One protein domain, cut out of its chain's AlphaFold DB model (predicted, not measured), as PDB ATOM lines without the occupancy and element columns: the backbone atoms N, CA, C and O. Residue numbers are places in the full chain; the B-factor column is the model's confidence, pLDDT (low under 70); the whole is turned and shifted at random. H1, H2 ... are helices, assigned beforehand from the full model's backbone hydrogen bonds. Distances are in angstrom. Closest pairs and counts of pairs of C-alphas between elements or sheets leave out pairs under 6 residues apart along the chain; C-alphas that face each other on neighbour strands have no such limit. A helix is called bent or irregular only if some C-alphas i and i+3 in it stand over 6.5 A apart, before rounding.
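AT A GLANCE: This is residues 115 to 203 of the 523 residues of an uncharacterized protein of Penicillium oxalicum (strain 114-2 / CGMCC 5302) (UniProt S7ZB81). A compact ball of helices is built round H4, which lies in the middle with H5 side by side with it and H2 crossing it at about a right angle. The bent helix H1 wraps round one side, its first arm H1a beside H2 and its second arm H1b packed on H2 and H4, while the short H3 lies on the other side, packed on H2 and H5. The printed part has 89 residues, with five named helices in the order H1, H2, H3, H4, H5 and no named strand; its class is all helix. It is compact, with a radius of gyration of the C-alphas of 11.9 A, and spans 31 by 28 by 19 A.

HOW THE PARTS SIT: By its hydrogen bonds H1, residues 115 to 134, was assigned as one helix, but it is bent: C-alphas 123 and 126 are 7.5 A apart. Its arms H1a, residues 115 to 123, and H1b, residues 126 to 134, stand at a steep tilt of 53 degrees. H2, residues 143 to 156, touches H1a at a shallow tilt of 16 degrees, opposite ways, with the closest C-alphas those of Ile 118 and Ile 151, 6.5 A apart. With residues 143 to 146 alone, H2 only just touches H1b, with 3 pairs of C-alphas within 8 A, the closest being Tyr 129 and Ile 143 at 6.5 A. H3, residues 163 to 169, forms a helical hairpin with H2 at a steep tilt of 36 degrees, only just past shallow; their closest C-alphas, Gly 156 and Leu 165, are 6.7 A apart. H4, residues 173 to 183, is the hub, touching four other helices. It is about perpendicular to H2, at 88 degrees, with the closest C-alphas, Ile 150 and Gly 180, 6.1 A apart. It touches H1b at a steep tilt of 60 degrees, the closest C-alphas being Leu 128 and Gly 183 at 7.0 A, and touches H3 only at the corner, where C-alphas 167 and 173 are closest at 6.6 A. H5, residues 188 to 201, forms a helical hairpin with H4 at a shallow tilt of 3 degrees; C-alphas 177 and 198 are closest at 6.2 A. With residues 197 to 201 alone, H5 touches H3, the closest C-alphas being Ala 163 and Ala 201 at 4.3 A. H5 is apart from H1a and H1b. In H1a, H1b, H2, H3, H4 and H5 every O i to N i+4 pair is within hydrogen-bond range.

IN THESE COORDINATES: H1a begins at C-alpha 115 (147.232, 85.605, 115.146) and is 12.7 A long; H1b is 12.2 A. H2 measures 19.9 A, H3 10.3 A and H4 15.0 A from first to last C-alpha. H5, 19.8 A, ends at C-alpha 201 (126.181, 76.248, 126.203).

THE WHOLE: The two C-alphas farthest apart, those of Ala 134 and Gly 159, are 33.9 A apart. The printed part has no cut, and no link is long. Its mean pLDDT is 89.5, and no printed residue is under 70.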
ATOM      1  N   ALA A 115     145.798  85.804 114.988       86.94
ATOM      2  CA  ALA A 115     147.232  85.605 115.146       86.94
ATOM      3  C   ALA A 115     147.787  86.578 116.187       86.94
ATOM      4  O   ALA A 115     148.470  86.158 117.121       86.94
ATOM      5  N   ARG A 116     147.409  87.854 116.071       88.50
ATOM      6  CA  ARG A 116     147.813  88.885 117.022       88.50
ATOM      7  C   ARG A 116     147.263  88.634 118.423       88.50
ATOM      8  O   ARG A 116     148.033  88.643 119.370       88.50
ATOM      9  N   ILE A 117     145.965  88.356 118.574       86.31
ATOM     10  CA  ILE A 117     145.386  88.196 119.920       86.31
ATOM     11  C   ILE A 117     145.930  86.964 120.650       86.31
ATOM     12  O   ILE A 117     146.042  86.979 121.870       86.31
ATOM     13  N   ILE A 118     146.254  85.890 119.921       90.06
ATOM     14  CA  ILE A 118     146.846  84.685 120.511       90.06
ATOM     15  C   ILE A 118     148.295  84.956 120.911       90.06
ATOM     16  O   ILE A 118     148.721  84.492 121.965       90.06
ATOM     17  N   HIS A 119     149.041  85.706 120.098       91.00
ATOM     18  CA  HIS A 119     150.387  86.140 120.455       91.00
ATOM     19  C   HIS A 119     150.364  86.997 121.724       91.00
ATOM     20  O   HIS A 119     151.001  86.638 122.710       91.00
ATOM     21  N   ASP A 120     149.547  88.053 121.727       88.94
ATOM     22  CA  ASP A 120     149.369  88.935 122.879       88.94
ATOM     23  C   ASP A 120     148.916  88.126 124.106       88.94
ATOM     24  O   ASP A 120     149.436  88.345 125.194       88.94
ATOM     25  N   PHE A 121     148.020  87.135 123.936       90.25
ATOM     26  CA  PHE A 121     147.589  86.237 125.014       90.25
ATOM     27  C   PHE A 121     148.760  85.494 125.655       90.25
ATOM     28  O   PHE A 121     148.870  85.467 126.877       90.25
ATOM     29  N   LEU A 122     149.607  84.871 124.835       92.19
ATOM     30  CA  LEU A 122     150.714  84.035 125.298       92.19
ATOM     31  C   LEU A 122     151.787  84.838 126.044       92.19
ATOM     32  O   LEU A 122     152.442  84.294 126.928       92.19
ATOM     33  N   GLU A 123     151.961  86.125 125.732       91.38
ATOM     34  CA  GLU A 123     152.904  86.983 126.461       91.38
ATOM     35  C   GLU A 123     152.466  87.234 127.911       91.38
ATOM     36  O   GLU A 123     153.295  87.302 128.820       91.38
ATOM     37  N   ILE A 124     151.158  87.354 128.144       90.88
ATOM     38  CA  ILE A 124     150.590  87.720 129.450       90.88
ATOM     39  C   ILE A 124     149.914  86.546 130.176       90.88
ATOM     40  O   ILE A 124     149.572  86.675 131.356       90.88
ATOM     41  N   SER A 125     149.760  85.385 129.527       92.38
ATOM     42  CA  SER A 125     149.149  84.182 130.108       92.38
ATOM     43  C   SER A 125     149.812  83.719 131.409       92.38
ATOM     44  O   SER A 125     149.060  83.377 132.328       92.38
ATOM     45  N   PRO A 126     151.155  83.753 131.591       92.88
ATOM     46  CA  PRO A 126     151.762  83.275 132.832       92.88
ATOM     47  C   PRO A 126     151.430  84.187 134.015       92.88
ATOM     48  O   PRO A 126     151.211  83.709 135.129       92.88
ATOM     49  N   LEU A 127     151.360  85.499 133.762       90.69
ATOM     50  CA  LEU A 127     150.987  86.494 134.761       90.69
ATOM     51  C   LEU A 127     149.522  86.322 135.168       90.69
ATOM     52  O   LEU A 127     149.237  86.173 136.354       90.69
ATOM     53  N   LEU A 128     148.613  86.255 134.189       90.06
ATOM     54  CA  LEU A 128     147.193  86.031 134.455       90.06
ATOM     55  C   LEU A 128     146.938  84.738 135.224       90.06
ATOM     56  O   LEU A 128     146.154  84.725 136.170       90.06
ATOM     57  N   TYR A 129     147.585  83.646 134.811       93.19
ATOM     58  CA  TYR A 129     147.420  82.352 135.455       93.19
ATOM     59  C   TYR A 129     147.890  82.398 136.910       93.19
ATOM     60  O   TYR A 129     147.164  81.965 137.803       93.19
ATOM     61  N   ARG A 130     149.074  82.968 137.168       91.75
ATOM     62  CA  ARG A 130     149.609  83.110 138.527       91.75
ATOM     63  C   ARG A 130     148.674  83.925 139.415       91.75
ATOM     64  O   ARG A 130     148.385  83.501 140.531       91.75
ATOM     65  N   ASP A 131     148.190  85.058 138.916       88.88
ATOM     66  CA  ASP A 131     147.302  85.940 139.671       88.88
ATOM     67  C   ASP A 131     145.949  85.256 139.943       88.88
ATOM     68  O   ASP A 131     145.413  85.340 141.047       88.88
ATOM     69  N   ALA A 132     145.429  84.494 138.977       88.62
ATOM     70  CA  ALA A 132     144.193  83.733 139.132       88.62
ATOM     71  C   ALA A 132     144.322  82.552 140.107       88.62
ATOM     72  O   ALA A 132     143.385  82.276 140.852       88.62
ATOM     73  N   VAL A 133     145.470  81.869 140.136       89.94
ATOM     74  CA  VAL A 133     145.758  80.822 141.129       89.94
ATOM     75  C   VAL A 133     145.912  81.430 142.524       89.94
ATOM     76  O   VAL A 133     145.339  80.901 143.472       89.94
ATOM     77  N   ALA A 134     146.619  82.558 142.653       86.44
ATOM     78  CA  ALA A 134     146.772  83.269 143.923       86.44
ATOM     79  C   ALA A 134     145.431  83.779 144.481       86.44
ATOM     80  O   ALA A 134     145.250  83.840 145.693       86.44
ATOM     81  N   ALA A 135     144.488  84.113 143.599       83.19
ATOM     82  CA  ALA A 135     143.120  84.490 143.947       83.19
ATOM     83  C   ALA A 135     142.153  83.292 144.072       83.19
ATOM     84  O   ALA A 135     140.944  83.502 144.163       83.19
ATOM     85  N   GLU A 136     142.657  82.051 144.040       86.31
ATOM     86  CA  GLU A 136     141.876  80.806 144.151       86.31
ATOM     87  C   GLU A 136     140.769  80.648 143.084       86.31
ATOM     88  O   GLU A 136     139.796  79.916 143.262       86.31
ATOM     89  N   LEU A 137     140.910  81.309 141.930       84.31
ATOM     90  CA  LEU A 137     139.906  81.307 140.856       84.31
ATOM     91  C   LEU A 137     139.957  80.052 139.978       84.31
ATOM     92  O   LEU A 137     138.966  79.702 139.335       84.31
ATOM     93  N   LEU A 138     141.114  79.389 139.930       87.19
ATOM     94  CA  LEU A 138     141.393  78.251 139.051       87.19
ATOM     95  C   LEU A 138     141.843  77.006 139.841       87.19
ATOM     96  O   LEU A 138     142.953  76.511 139.629       87.19
ATOM     97  N   PRO A 139     141.007  76.469 140.751       82.31
ATOM     98  CA  PRO A 139     141.384  75.312 141.557       82.31
ATOM     99  C   PRO A 139     141.607  74.081 140.668       82.31
ATOM    100  O   PRO A 139     140.741  73.697 139.882       82.31
ATOM    101  N   GLY A 140     142.784  73.462 140.785       85.31
ATOM    102  CA  GLY A 140     143.124  72.224 140.073       85.31
ATOM    103  C   GLY A 140     143.353  72.365 138.562       85.31
ATOM    104  O   GLY A 140     143.498  71.352 137.879       85.31
ATOM    105  N   VAL A 141     143.407  73.585 138.016       91.25
ATOM    106  CA  VAL A 141     143.672  73.819 136.587       91.25
ATOM    107  C   VAL A 141     145.161  74.067 136.380       91.25
ATOM    108  O   VAL A 141     145.721  74.979 136.983       91.25
ATOM    109  N   SER A 142     145.815  73.294 135.509       94.31
ATOM    110  CA  SER A 142     147.218  73.531 135.137       94.31
ATOM    111  C   SER A 142     147.357  74.704 134.158       94.31
ATOM    112  O   SER A 142     146.442  74.952 133.372       94.31
ATOM    113  N   ILE A 143     148.517  75.374 134.128       94.50
ATOM    114  CA  ILE A 143     148.785  76.452 133.157       94.50
ATOM    115  C   ILE A 143     148.584  75.989 131.707       94.50
ATOM    116  O   ILE A 143     147.977  76.695 130.913       94.50
ATOM    117  N   ARG A 144     148.984  74.752 131.384       94.62
ATOM    118  CA  ARG A 144     148.803  74.176 130.043       94.62
ATOM    119  C   ARG A 144     147.328  74.039 129.682       94.62
ATOM    120  O   ARG A 144     146.943  74.325 128.557       94.62
ATOM    121  N   THR A 145     146.503  73.606 130.635       94.62
ATOM    122  CA  THR A 145     145.048  73.509 130.450       94.62
ATOM    123  C   THR A 145     144.424  74.893 130.301       94.62
ATOM    124  O   THR A 145     143.556  75.077 129.453       94.62
ATOM    125  N   PHE A 146     144.874  75.859 131.105       94.56
ATOM    126  CA  PHE A 146     144.436  77.247 131.016       94.56
ATOM    127  C   PHE A 146     144.714  77.821 129.620       94.56
ATOM    128  O   PHE A 146     143.789  78.268 128.948       94.56
ATOM    129  N   GLU A 147     145.953  77.723 129.140       95.00
ATOM    130  CA  GLU A 147     146.344  78.219 127.817       95.00
ATOM    131  C   GLU A 147     145.624  77.490 126.682       95.00
ATOM    132  O   GLU A 147     145.074  78.139 125.797       95.00
ATOM    133  N   ASP A 148     145.558  76.156 126.717       95.12
ATOM    134  CA  ASP A 148     144.899  75.364 125.674       95.12
ATOM    135  C   ASP A 148     143.416  75.735 125.518       95.12
ATOM    136  O   ASP A 148     142.933  75.942 124.400       95.12
ATOM    137  N   VAL A 149     142.695  75.888 126.633       94.50
ATOM    138  CA  VAL A 149     141.282  76.290 126.615       94.50
ATOM    139  C   VAL A 149     141.119  77.693 126.032       94.50
ATOM    140  O   VAL A 149     140.283  77.875 125.146       94.50
ATOM    141  N   ILE A 150     141.919  78.676 126.463       93.12
ATOM    142  CA  ILE A 150     141.802  80.045 125.938       93.12
ATOM    143  C   ILE A 150     142.183  80.116 124.463       93.12
ATOM    144  O   ILE A 150     141.466  80.732 123.677       93.12
ATOM    145  N   ILE A 151     143.248  79.436 124.044       93.25
ATOM    146  CA  ILE A 151     143.657  79.395 122.637       93.25
ATOM    147  C   ILE A 151     142.549  78.781 121.777       93.25
ATOM    148  O   ILE A 151     142.257  79.302 120.700       93.25
ATOM    149  N   LYS A 152     141.893  77.707 122.235       93.75
ATOM    150  CA  LYS A 152     140.738  77.118 121.534       93.75
ATOM    151  C   LYS A 152     139.567  78.098 121.432       93.75
ATOM    152  O   LYS A 152     138.965  78.193 120.364       93.75
ATOM    153  N   ILE A 153     139.283  78.851 122.497       91.38
ATOM    154  CA  ILE A 153     138.257  79.905 122.491       91.38
ATOM    155  C   ILE A 153     138.615  80.986 121.466       91.38
ATOM    156  O   ILE A 153     137.811  81.264 120.584       91.38
ATOM    157  N   LEU A 154     139.822  81.556 121.532       90.19
ATOM    158  CA  LEU A 154     140.269  82.637 120.646       90.19
ATOM    159  C   LEU A 154     140.298  82.204 119.174       90.19
ATOM    160  O   LEU A 154     139.882  82.960 118.300       90.19
ATOM    161  N   LYS A 155     140.719  80.965 118.884       89.94
ATOM    162  CA  LYS A 155     140.700  80.406 117.520       89.94
ATOM    163  C   LYS A 155     139.287  80.230 116.968       89.94
ATOM    164  O   LYS A 155     139.100  80.379 115.761       89.94
ATOM    165  N   GLY A 156     138.328  79.882 117.825       86.31
ATOM    166  CA  GLY A 156     136.929  79.664 117.453       86.31
ATOM    167  C   GLY A 156     136.038  80.904 117.563       86.31
ATOM    168  O   GLY A 156     134.867  80.833 117.196       86.31
ATOM    169  N   MET A 157     136.564  82.024 118.067       85.94
ATOM    170  CA  MET A 157     135.826  83.273 118.246       85.94
ATOM    171  C   MET A 157     135.661  83.990 116.903       85.94
ATOM    172  O   MET A 157     136.394  84.919 116.575       85.94
ATOM    173  N   GLU A 158     134.693  83.528 116.119       81.88
ATOM    174  CA  GLU A 158     134.251  84.150 114.874       81.88
ATOM    175  C   GLU A 158     132.730  84.225 114.843       81.88
ATOM    176  O   GLU A 158     132.033  83.282 115.225       81.88
ATOM    177  N   GLY A 159     132.207  85.340 114.337       83.50
ATOM    178  CA  GLY A 159     130.771  85.472 114.145       83.50
ATOM    179  C   GLY A 159     130.001  85.716 115.453       83.50
ATOM    180  O   GLY A 159     130.534  86.310 116.399       83.50
ATOM    181  N   PRO A 160     128.716  85.317 115.514       85.69
ATOM    182  CA  PRO A 160     127.889  85.451 116.712       85.69
ATOM    183  C   PRO A 160     128.265  84.424 117.801       85.69
ATOM    184  O   PRO A 160     128.926  83.429 117.499       85.69
ATOM    185  N   PRO A 161     127.824  84.624 119.060       88.19
ATOM    186  CA  PRO A 161     128.068  83.676 120.148       88.19
ATOM    187  C   PRO A 161     127.667  82.236 119.807       88.19
ATOM    188  O   PRO A 161     126.579  81.998 119.276       88.19
ATOM    189  N   ASN A 162     128.527  81.268 120.138       89.75
ATOM    190  CA  ASN A 162     128.401  79.883 119.679       89.75
ATOM    191  C   ASN A 162     128.531  78.858 120.822       89.75
ATOM    192  O   ASN A 162     129.617  78.608 121.346       89.75
ATOM    193  N   ALA A 163     127.423  78.186 121.150       92.31
ATOM    194  CA  ALA A 163     127.384  77.123 122.160       92.31
ATOM    195  C   ALA A 163     128.157  75.856 121.769       92.31
ATOM    196  O   ALA A 163     128.707  75.178 122.637       92.31
ATOM    197  N   GLN A 164     128.162  75.499 120.481       93.12
ATOM    198  CA  GLN A 164     128.799  74.270 120.003       93.12
ATOM    199  C   GLN A 164     130.313  74.340 120.186       93.12
ATOM    200  O   GLN A 164     130.913  73.351 120.600       93.12
ATOM    201  N   LEU A 165     130.906  75.520 119.976       92.94
ATOM    202  CA  LEU A 165     132.320  75.750 120.254       92.94
ATOM    203  C   LEU A 165     132.641  75.438 121.719       92.94
ATOM    204  O   LEU A 165     133.519  74.625 121.987       92.94
ATOM    205  N   ILE A 166     131.898  76.019 122.664       95.31
ATOM    206  CA  ILE A 166     132.141  75.811 124.099       95.31
ATOM    207  C   ILE A 166     132.022  74.327 124.471       95.31
ATOM    208  O   ILE A 166     132.908  73.783 125.130       95.31
ATOM    209  N   ARG A 167     130.981  73.646 123.977       94.56
ATOM    210  CA  ARG A 167     130.766  72.206 124.213       94.56
ATOM    211  C   ARG A 167     131.830  71.318 123.559       94.56
ATOM    212  O   ARG A 167     132.069  70.216 124.041       94.56
ATOM    213  N   SER A 168     132.468  71.780 122.481       95.00
ATOM    214  CA  SER A 168     133.566  71.052 121.828       95.00
ATOM    215  C   SER A 168     134.878  71.109 122.616       95.00
ATOM    216  O   SER A 168     135.715  70.222 122.467       95.00
ATOM    217  N   ILE A 169     135.057  72.126 123.468       93.81
ATOM    218  CA  ILE A 169     136.271  72.299 124.277       93.81
ATOM    219  C   ILE A 169     136.250  71.367 125.489       93.81
ATOM    220  O   ILE A 169     137.252  70.715 125.779       93.81
ATOM    221  N   SER A 170     135.123  71.303 126.204       93.06
ATOM    222  CA  SER A 170     134.952  70.438 127.374       93.06
ATOM    223  C   SER A 170     133.478  70.133 127.635       93.06
ATOM    224  O   SER A 170     132.596  70.929 127.310       93.06
ATOM    225  N   LYS A 171     133.223  68.995 128.293       91.94
ATOM    226  CA  LYS A 171     131.904  68.659 128.852       91.94
ATOM    227  C   LYS A 171     131.563  69.525 130.068       91.94
ATOM    228  O   LYS A 171     130.395  69.835 130.277       91.94
ATOM    229  N   ASP A 172     132.568  69.915 130.853       92.56
ATOM    230  CA  ASP A 172     132.392  70.835 131.979       92.56
ATOM    231  C   ASP A 172     132.418  72.282 131.468       92.56
ATOM    232  O   ASP A 172     133.463  72.934 131.390       92.56
ATOM    233  N   VAL A 173     131.240  72.767 131.077       94.25
ATOM    234  CA  VAL A 173     131.048  74.130 130.567       94.25
ATOM    235  C   VAL A 173     131.275  75.202 131.638       94.25
ATOM    236  O   VAL A 173     131.669  76.316 131.292       94.25
ATOM    237  N   ASP A 174     131.090  74.878 132.923       91.19
ATOM    238  CA  ASP A 174     131.352  75.804 134.030       91.19
ATOM    239  C   ASP A 174     132.863  76.005 134.211       91.19
ATOM    240  O   ASP A 174     133.314  77.135 134.388       91.19
ATOM    241  N   ALA A 175     133.669  74.942 134.103       91.69
ATOM    242  CA  ALA A 175     135.127  75.066 134.104       91.69
ATOM    243  C   ALA A 175     135.637  75.903 132.927       91.69
ATOM    244  O   ALA A 175     136.492  76.769 133.123       91.69
ATOM    245  N   VAL A 176     135.086  75.694 131.725       94.06
ATOM    246  CA  VAL A 176     135.429  76.516 130.555       94.06
ATOM    247  C   VAL A 176     135.086  77.976 130.824       94.06
ATOM    248  O   VAL A 176     135.932  78.835 130.585       94.06
ATOM    249  N   TYR A 177     133.905  78.262 131.384       92.94
ATOM    250  CA  TYR A 177     133.513  79.622 131.755       92.94
ATOM    251  C   TYR A 177     134.480  80.255 132.768       92.94
ATOM    252  O   TYR A 177     134.922  81.383 132.553       92.94
ATOM    253  N   ARG A 178     134.881  79.524 133.820       90.31
ATOM    254  CA  ARG A 178     135.843  80.022 134.820       90.31
ATOM    255  C   ARG A 178     137.177  80.423 134.195       90.31
ATOM    256  O   ARG A 178     137.653  81.534 134.418       90.31
ATOM    257  N   ILE A 179     137.752  79.532 133.386       92.56
ATOM    258  CA  ILE A 179     139.014  79.779 132.678       92.56
ATOM    259  C   ILE A 179     138.847  80.968 131.729       92.56
ATOM    260  O   ILE A 179     139.657  81.889 131.753       92.56
ATOM    261  N   GLY A 180     137.786  80.972 130.923       90.25
ATOM    262  CA  GLY A 180     137.571  81.976 129.887       90.25
ATOM    263  C   GLY A 180     137.332  83.390 130.406       90.25
ATOM    264  O   GLY A 180     137.833  84.328 129.788       90.25
ATOM    265  N   ILE A 181     136.651  83.561 131.547       88.31
ATOM    266  CA  ILE A 181     136.515  84.872 132.204       88.31
ATOM    267  C   ILE A 181     137.885  85.421 132.610       88.31
ATOM    268  O   ILE A 181     138.179  86.581 132.335       88.31
ATOM    269  N   VAL A 182     138.745  84.578 133.190       87.94
ATOM    270  CA  VAL A 182     140.110  84.971 133.563       87.94
ATOM    271  C   VAL A 182     140.936  85.297 132.319       87.94
ATOM    272  O   VAL A 182     141.505  86.379 132.224       87.94
ATOM    273  N   GLY A 183     140.986  84.392 131.341       86.19
ATOM    274  CA  GLY A 183     141.856  84.540 130.170       86.19
ATOM    275  C   GLY A 183     141.388  85.565 129.136       86.19
ATOM    276  O   GLY A 183     142.180  85.960 128.290       86.19
ATOM    277  N   SER A 184     140.134  86.017 129.200       83.88
ATOM    278  CA  SER A 184     139.606  87.071 128.317       83.88
ATOM    279  C   SER A 184     139.535  88.442 128.996       83.88
ATOM    280  O   SER A 184     139.100  89.402 128.363       83.88
ATOM    281  N   ALA A 185     139.962  88.556 130.261       77.31
ATOM    282  CA  ALA A 185     139.811  89.741 131.110       77.31
ATOM    283  C   ALA A 185     140.344  91.050 130.483       77.31
ATOM    284  O   ALA A 185     139.837  92.134 130.757       77.31
ATOM    285  N   TRP A 186     141.342  90.977 129.604       74.31
ATOM    286  CA  TRP A 186     141.928  92.158 128.962       74.31
ATOM    287  C   TRP A 186     141.141  92.689 127.754       74.31
ATOM    288  O   TRP A 186     141.416  93.801 127.307       74.31
ATOM    289  N   HIS A 187     140.190  91.929 127.192       77.12
ATOM    290  CA  HIS A 187     139.431  92.346 126.009       77.12
ATOM    291  C   HIS A 187     137.924  92.249 126.249       77.12
ATOM    292  O   HIS A 187     137.308  91.191 126.127       77.12
ATOM    293  N   HIS A 188     137.303  93.394 126.532       73.81
ATOM    294  CA  HIS A 188     135.899  93.470 126.941       73.81
ATOM    295  C   HIS A 188     134.922  92.820 125.945       73.81
ATOM    296  O   HIS A 188     134.048  92.054 126.348       73.81
ATOM    297  N   SER A 189     135.082  93.046 124.634       79.50
ATOM    298  CA  SER A 189     134.209  92.394 123.641       79.50
ATOM    299  C   SER A 189     134.329  90.874 123.671       79.50
ATOM    300  O   SER A 189     133.326  90.183 123.507       79.50
ATOM    301  N   SER A 190     135.533  90.352 123.914       81.81
ATOM    302  CA  SER A 190     135.751  88.909 124.021       81.81
ATOM    303  C   SER A 190     135.041  88.342 125.243       81.81
ATOM    304  O   SER A 190     134.407  87.302 125.117       81.81
ATOM    305  N   ILE A 191     135.055  89.046 126.381       84.94
ATOM    306  CA  ILE A 191     134.315  88.644 127.590       84.94
ATOM    307  C   ILE A 191     132.815  88.558 127.312       84.94
ATOM    308  O   ILE A 191     132.181  87.571 127.679       84.94
ATOM    309  N   GLU A 192     132.235  89.561 126.652       83.69
ATOM    310  CA  GLU A 192     130.791  89.604 126.388       83.69
ATOM    311  C   GLU A 192     130.341  88.515 125.404       83.69
ATOM    312  O   GLU A 192     129.339  87.822 125.629       83.69
ATOM    313  N   TRP A 193     131.111  88.300 124.335       88.62
ATOM    314  CA  TRP A 193     130.859  87.215 123.387       88.62
ATOM    315  C   TRP A 193     131.032  85.842 124.033       88.62
ATOM    316  O   TRP A 193     130.198  84.950 123.847       88.62
ATOM    317  N   PHE A 194     132.085  85.679 124.832       90.62
ATOM    318  CA  PHE A 194     132.380  84.440 125.533       90.62
ATOM    319  C   PHE A 194     131.304  84.113 126.573       90.62
ATOM    320  O   PHE A 194     130.761  83.010 126.561       90.62
ATOM    321  N   SER A 195     130.909  85.087 127.397       89.25
ATOM    322  CA  SER A 195     129.841  84.927 128.394       89.25
ATOM    323  C   SER A 195     128.524  84.530 127.735       89.25
ATOM    324  O   SER A 195     127.852  83.609 128.195       89.25
ATOM    325  N   SER A 196     128.196  85.152 126.600       90.44
ATOM    326  CA  SER A 196     127.010  84.795 125.814       90.44
ATOM    327  C   SER A 196     127.096  83.370 125.256       90.44
ATOM    328  O   SER A 196     126.121  82.623 125.308       90.44
ATOM    329  N   SER A 197     128.267  82.962 124.759       92.19
ATOM    330  CA  SER A 197     128.499  81.613 124.226       92.19
ATOM    331  C   SER A 197     128.396  80.543 125.316       92.19
ATOM    332  O   SER A 197     127.767  79.507 125.105       92.19
ATOM    333  N   CYS A 198     128.946  80.808 126.503       93.75
ATOM    334  CA  CYS A 198     128.834  79.937 127.672       93.75
ATOM    335  C   CYS A 198     127.402  79.853 128.206       93.75
ATOM    336  O   CYS A 198     126.956  78.761 128.555       93.75
ATOM    337  N   ALA A 199     126.653  80.960 128.214       92.06
ATOM    338  CA  ALA A 199     125.238  80.942 128.579       92.06
ATOM    339  C   ALA A 199     124.427  80.054 127.618       92.06
ATOM    340  O   ALA A 199     123.687  79.182 128.064       92.06
ATOM    341  N   LEU A 200     124.641  80.185 126.300       91.81
ATOM    342  CA  LEU A 200     124.032  79.301 125.292       91.81
ATOM    343  C   LEU A 200     124.470  77.836 125.435       91.81
ATOM    344  O   LEU A 200     123.710  76.924 125.096       91.81
ATOM    345  N   ALA A 201     125.687  77.591 125.927       93.25
ATOM    346  CA  ALA A 201     126.181  76.248 126.203       93.25
ATOM    347  C   ALA A 201     125.530  75.611 127.441       93.25
ATOM    348  O   ALA A 201     125.460  74.381 127.484       93.25
ATOM    349  N   GLY A 202     125.002  76.421 128.367       91.88
ATOM    350  CA  GLY A 202     124.354  75.995 129.610       91.88
ATOM    351  C   GLY A 202     125.202  76.191 130.871       91.88
ATOM    352  O   GLY A 202     124.894  75.588 131.892       91.88
ATOM    353  N   ALA A 203     126.268  76.999 130.825       93.62
ATOM    354  CA  ALA A 203     127.073  77.294 132.013       93.62
ATOM    355  C   ALA A 203     126.251  78.091 133.040       93.62
ATOM    356  O   ALA A 203     125.721  79.161 132.724       93.62
TER     357      ALA A 203